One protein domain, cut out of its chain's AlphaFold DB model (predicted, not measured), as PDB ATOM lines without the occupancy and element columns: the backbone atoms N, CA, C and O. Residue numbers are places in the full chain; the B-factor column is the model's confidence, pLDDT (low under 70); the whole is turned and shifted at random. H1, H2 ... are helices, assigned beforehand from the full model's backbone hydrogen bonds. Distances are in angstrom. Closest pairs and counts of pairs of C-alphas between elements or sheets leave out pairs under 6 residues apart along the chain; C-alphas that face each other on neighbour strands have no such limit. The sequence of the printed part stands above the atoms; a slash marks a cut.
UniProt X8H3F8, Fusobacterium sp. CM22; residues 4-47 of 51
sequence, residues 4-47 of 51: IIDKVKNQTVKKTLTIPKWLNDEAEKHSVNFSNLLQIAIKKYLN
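AT A GLANCE: This is residues 4 to 47 of the 51 residues of a protein of Fusobacterium sp. CM22 (UniProt X8H3F8). A long, open line of chain has H1 at one end and H2 at the other; from H2 it folds back to H3, the longest helix, and residues 39 to 47, of which 39 to 45 belong to H3, stick out to one side. Link residues 12 to 20, H2 and residues 30 to 34 make an open loop. The printed part has 44 residues, with three named helices in the order H1, H2, H3 and no named strand, all helix by class. It is loose, with a radius of gyration of the C-alphas of 13.3 A, and elongated, spanning 41 by 21 by 18 A.

IN THESE COORDINATES: H3, residues 34 to 45, is 15.6 A long and ends at C-alpha 45 (95.280, 176.797, 4.179). H2, residues 21 to 29, is 12.4 A long. H1, residues 4 to 9, begins at C-alpha 4 (97.069, 204.855, 2.763) and is 9.3 A long.

HOW THE PARTS SIT: H3 and H2 are only just apart, with their closest C-alphas 8.1 A apart. H1 is apart from both. In H1, H2 and H3 every O i to N i+4 pair is within hydrogen-bond range.

THE WHOLE: The C-alphas of Ile 4 and Trp 22, the two farthest apart, are 41.7 A apart. The link H1 to H2 is long, with 11 residues; H2 to H3 is tight, with 4. The printed part has no cut. Residues 4 to 10 have pLDDT under 70.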
ATOM      1  N   ILE A   4      98.229 205.385   3.478       62.12
ATOM      2  CA  ILE A   4      97.069 204.855   2.763       62.12
ATOM      3  C   ILE A   4      97.130 203.320   2.670       62.12
ATOM      4  O   ILE A   4      96.092 202.669   2.750       62.12
ATOM      5  N   ILE A   5      98.325 202.723   2.562       61.50
ATOM      6  CA  ILE A   5      98.485 201.270   2.362       61.50
ATOM      7  C   ILE A   5      98.157 200.495   3.649       61.50
ATOM      8  O   ILE A   5      97.452 199.485   3.599       61.50
ATOM      9  N   ASP A   6      98.581 200.996   4.810       57.53
ATOM     10  CA  ASP A   6      98.283 200.393   6.116       57.53
ATOM     11  C   ASP A   6      96.788 200.384   6.444       57.53
ATOM     12  O   ASP A   6      96.256 199.390   6.940       57.53
ATOM     13  N   LYS A   7      96.065 201.451   6.083       57.41
ATOM     14  CA  LYS A   7      94.607 201.492   6.255       57.41
ATOM     15  C   LYS A   7      93.886 200.438   5.422       57.41
ATOM     16  O   LYS A   7      92.848 199.955   5.856       57.41
ATOM     17  N   VAL A   8      94.410 200.075   4.249       60.34
ATOM     18  CA  VAL A   8      93.806 199.054   3.381       60.34
ATOM     19  C   VAL A   8      94.015 197.644   3.933       60.34
ATOM     20  O   VAL A   8      93.098 196.832   3.846       60.34
ATOM     21  N   LYS A   9      95.155 197.365   4.575       60.03
ATOM     22  CA  LYS A   9      95.414 196.055   5.198       60.03
ATOM     23  C   LYS A   9      94.456 195.718   6.344       60.03
ATOM     24  O   LYS A   9      94.108 194.555   6.502       60.03
ATOM     25  N   ASN A  10      93.987 196.720   7.089       65.12
ATOM     26  CA  ASN A  10      93.061 196.519   8.211       65.12
ATOM     27  C   ASN A  10      91.575 196.529   7.808       65.12
ATOM     28  O   ASN A  10      90.700 196.485   8.675       65.12
ATOM     29  N   GLN A  11      91.252 196.592   6.512       71.38
ATOM     30  CA  GLN A  11      89.860 196.535   6.073       71.38
ATOM     31  C   GLN A  11      89.328 195.103   6.150       71.38
ATOM     32  O   GLN A  11      89.765 194.207   5.431       71.38
ATOM     33  N   THR A  12      88.323 194.900   7.002       72.38
ATOM     34  CA  THR A  12      87.576 193.640   7.037       72.38
ATOM     35  C   THR A  12      86.575 193.619   5.888       72.38
ATOM     36  O   THR A  12      85.632 194.409   5.855       72.38
ATOM     37  N   VAL A  13      86.762 192.699   4.941       75.69
ATOM     38  CA  VAL A  13      85.839 192.514   3.815       75.69
ATOM     39  C   VAL A  13      84.816 191.438   4.169       75.69
ATOM     40  O   VAL A  13      85.179 190.281   4.380       75.69
ATOM     41  N   LYS A  14      83.525 191.793   4.189       79.38
ATOM     42  CA  LYS A  14      82.441 190.816   4.367       79.38
ATOM     43  C   LYS A  14      82.396 189.870   3.164       79.38
ATOM     44  O   LYS A  14      82.369 190.316   2.017       79.38
ATOM     45  N   LYS A  15      82.362 188.565   3.427       78.69
ATOM     46  CA  LYS A  15      82.167 187.523   2.413       78.69
ATOM     47  C   LYS A  15      80.876 186.771   2.705       78.69
ATOM     48  O   LYS A  15      80.606 186.442   3.857       78.69
ATOM     49  N   THR A  16      80.085 186.520   1.667       79.19
ATOM     50  CA  THR A  16      78.892 185.670   1.751       79.19
ATOM     51  C   THR A  16      79.313 184.256   1.381       79.19
ATOM     52  O   THR A  16      79.827 184.047   0.285       79.19
ATOM     53  N   LEU A  17      79.143 183.306   2.300       80.50
ATOM     54  CA  LEU A  17      79.444 181.891   2.081       80.50
ATOM     55  C   LEU A  17      78.149 181.078   2.141       80.50
ATOM     56  O   LEU A  17      77.244 181.405   2.909       80.50
ATOM     57  N   THR A  18      78.068 180.023   1.337       82.88
ATOM     58  CA  THR A  18      76.951 179.076   1.364       82.88
ATOM     59  C   THR A  18      77.360 177.871   2.200       82.88
ATOM     60  O   THR A  18      78.301 177.168   1.840       82.88
ATOM     61  N   ILE A  19      76.661 177.635   3.311       83.12
ATOM     62  CA  ILE A  19      76.856 176.464   4.176       83.12
ATOM     63  C   ILE A  19      75.562 175.674   4.326       83.12
ATOM     64  O   ILE A  19      74.475 176.252   4.272       83.12
ATOM     65  N   PRO A  20      75.663 174.350   4.518       87.44
ATOM     66  CA  PRO A  20      74.500 173.532   4.800       87.44
ATOM     67  C   PRO A  20      73.938 173.844   6.194       87.44
ATOM     68  O   PRO A  20      74.685 174.141   7.128       87.44
ATOM     69  N   LYS A  21      72.612 173.734   6.340       85.19
ATOM     70  CA  LYS A  21      71.888 174.140   7.556       85.19
ATOM     71  C   LYS A  21      72.389 173.444   8.825       85.19
ATOM     72  O   LYS A  21      72.615 174.116   9.819       85.19
ATOM     73  N   TRP A  22      72.673 172.143   8.754       90.50
ATOM     74  CA  TRP A  22      73.205 171.382   9.891       90.50
ATOM     75  C   TRP A  22      74.530 171.952  10.416       90.50
ATOM     76  O   TRP A  22      74.764 171.942  11.616       90.50
ATOM     77  N   LEU A  23      75.380 172.498   9.541       82.69
ATOM     78  CA  LEU A  23      76.648 173.099   9.949       82.69
ATOM     79  C   LEU A  23      76.425 174.456  10.622       82.69
ATOM     80  O   LEU A  23      77.145 174.792  11.555       82.69
ATOM     81  N   ASN A  24      75.420 175.217  10.171       85.31
ATOM     82  CA  ASN A  24      75.009 176.443  10.850       85.31
ATOM     83  C   ASN A  24      74.443 176.140  12.239       85.31
ATOM     84  O   ASN A  24      74.852 176.776  13.199       85.31
ATOM     85  N   ASP A  25      73.562 175.145  12.351       88.56
ATOM     86  CA  ASP A  25      72.936 174.769  13.621       88.56
ATOM     87  C   ASP A  25      73.986 174.312  14.650       88.56
ATOM     88  O   ASP A  25      73.955 174.726  15.808       88.56
ATOM     89  N   GLU A  26      74.961 173.495  14.237       88.88
ATOM     90  CA  GLU A  26      76.067 173.085  15.110       88.88
ATOM     91  C   GLU A  26      76.978 174.272  15.467       88.88
ATOM     92  O   GLU A  26      77.344 174.457  16.628       88.88
ATOM     93  N   ALA A  27      77.306 175.131  14.501       87.00
ATOM     94  CA  ALA A  27      78.114 176.322  14.744       87.00
ATOM     95  C   ALA A  27      77.429 177.319  15.695       87.00
ATOM     96  O   ALA A  27      78.098 177.895  16.551       87.00
ATOM     97  N   GLU A  28      76.111 177.496  15.600       85.00
ATOM     98  CA  GLU A  28      75.332 178.342  16.507       85.00
ATOM     99  C   GLU A  28      75.295 177.769  17.925       85.00
ATOM    100  O   GLU A  28      75.541 178.508  18.881       85.00
ATOM    101  N   LYS A  29      75.100 176.451  18.081       89.25
ATOM    102  CA  LYS A  29      75.191 175.780  19.394       89.25
ATOM    103  C   LYS A  29      76.547 176.003  20.059       89.25
ATOM    104  O   LYS A  29      76.622 176.210  21.266       89.25
ATOM    105  N   HIS A  30      77.613 175.986  19.265       86.94
ATOM    106  CA  HIS A  30      78.977 176.221  19.728       86.94
ATOM    107  C   HIS A  30      79.375 177.709  19.758       86.94
ATOM    108  O   HIS A  30      80.525 178.013  20.073       86.94
ATOM    109  N   SER A  31      78.454 178.642  19.458       82.38
ATOM    110  CA  SER A  31      78.720 180.090  19.379       82.38
ATOM    111  C   SER A  31      79.948 180.428  18.522       82.38
ATOM    112  O   SER A  31      80.778 181.275  18.864       82.38
ATOM    113  N   VAL A  32      80.095 179.724  17.400       82.88
ATOM    114  CA  VAL A  32      81.255 179.836  16.521       82.88
ATOM    115  C   VAL A  32      81.214 181.161  15.774       82.88
ATOM    116  O   VAL A  32      80.283 181.473  15.032       82.88
ATOM    117  N   ASN A  33      82.293 181.929  15.897       84.31
ATOM    118  CA  ASN A  33      82.491 183.114  15.080       84.31
ATOM    119  C   ASN A  33      83.030 182.710  13.698       84.31
ATOM    120  O   ASN A  33      84.235 182.513  13.524       84.31
ATOM    121  N   PHE A  34      82.137 182.610  12.709       83.31
ATOM    122  CA  PHE A  34      82.486 182.243  11.331       83.31
ATOM    123  C   PHE A  34      83.565 183.135  10.715       83.31
ATOM    124  O   PHE A  34      84.426 182.634   9.996       83.31
ATOM    125  N   SER A  35      83.558 184.437  11.008       82.00
ATOM    126  CA  SER A  35      84.568 185.362  10.488       82.00
ATOM    127  C   SER A  35      85.959 185.011  11.009       82.00
ATOM    128  O   SER A  35      86.907 184.954  10.230       82.00
ATOM    129  N   ASN A  36      86.083 184.732  12.309       83.62
ATOM    130  CA  ASN A  36      87.357 184.342  12.910       83.62
ATOM    131  C   ASN A  36      87.798 182.945  12.445       83.62
ATOM    132  O   ASN A  36      88.951 182.750  12.065       83.62
ATOM    133  N   LEU A  37      86.864 181.988  12.403       87.06
ATOM    134  CA  LEU A  37      87.134 180.636  11.917       87.06
ATOM    135  C   LEU A  37      87.639 180.659  10.471       87.06
ATOM    136  O   LEU A  37      88.623 179.995  10.157       87.06
ATOM    137  N   LEU A  38      87.004 181.451   9.604       85.31
ATOM    138  CA  LEU A  38      87.403 181.584   8.209       85.31
ATOM    139  C   LEU A  38      88.781 182.241   8.083       85.31
ATOM    140  O   LEU A  38      89.593 181.776   7.292       85.31
ATOM    141  N   GLN A  39      89.086 183.270   8.881       84.38
ATOM    142  CA  GLN A  39      90.420 183.882   8.894       84.38
ATOM    143  C   GLN A  39      91.503 182.872   9.289       84.38
ATOM    144  O   GLN A  39      92.512 182.761   8.596       84.38
ATOM    145  N   ILE A  40      91.281 182.099  10.357       85.94
ATOM    146  CA  ILE A  40      92.221 181.065  10.815       85.94
ATOM    147  C   ILE A  40      92.356 179.960   9.763       85.94
ATOM    148  O   ILE A  40      93.471 179.560   9.433       85.94
ATOM    149  N   ALA A  41      91.240 179.485   9.206       86.44
ATOM    150  CA  ALA A  41      91.230 178.444   8.187       86.44
ATOM    151  C   ALA A  41      91.958 178.891   6.913       86.44
ATOM    152  O   ALA A  41      92.768 178.133   6.392       86.44
ATOM    153  N   ILE A  42      91.732 180.124   6.448       85.56
ATOM    154  CA  ILE A  42      92.423 180.696   5.286       85.56
ATOM    155  C   ILE A  42      93.916 180.856   5.573       85.56
ATOM    156  O   ILE A  42      94.728 180.434   4.753       85.56
ATOM    157  N   LYS A  43      94.295 181.412   6.733       85.75
ATOM    158  CA  LYS A  43      95.705 181.535   7.139       85.75
ATOM    159  C   LYS A  43      96.390 180.169   7.163       85.75
ATOM    160  O   LYS A  43      97.468 180.019   6.600       85.75
ATOM    161  N   LYS A  44      95.731 179.158   7.736       88.12
ATOM    162  CA  LYS A  44      96.224 177.777   7.784       88.12
ATOM    163  C   LYS A  44      96.321 177.145   6.393       88.12
ATOM    164  O   LYS A  44      97.318 176.499   6.099       88.12
ATOM    165  N   TYR A  45      95.319 177.344   5.539       87.69
ATOM    166  CA  TYR A  45      95.280 176.797   4.179       87.69
ATOM    167  C   TYR A  45      96.359 177.406   3.278       87.69
ATOM    168  O   TYR A  45      97.012 176.695   2.523       87.69
ATOM    169  N   LEU A  46      96.576 178.718   3.386       86.75
ATOM    170  CA  LEU A  46      97.621 179.439   2.657       86.75
ATOM    171  C   LEU A  46      98.999 179.334   3.331       86.75
ATOM    172  O   LEU A  46      99.962 179.907   2.829       86.75
ATOM    173  N   ASN A  47      99.095 178.627   4.462       83.06
ATOM    174  CA  ASN A  47     100.296 178.505   5.289       83.06
ATOM    175  C   ASN A  47     100.931 179.863   5.658       83.06
ATOM    176  O   ASN A  47     102.149 180.001   5.749       83.06
TER     177      ASN A  47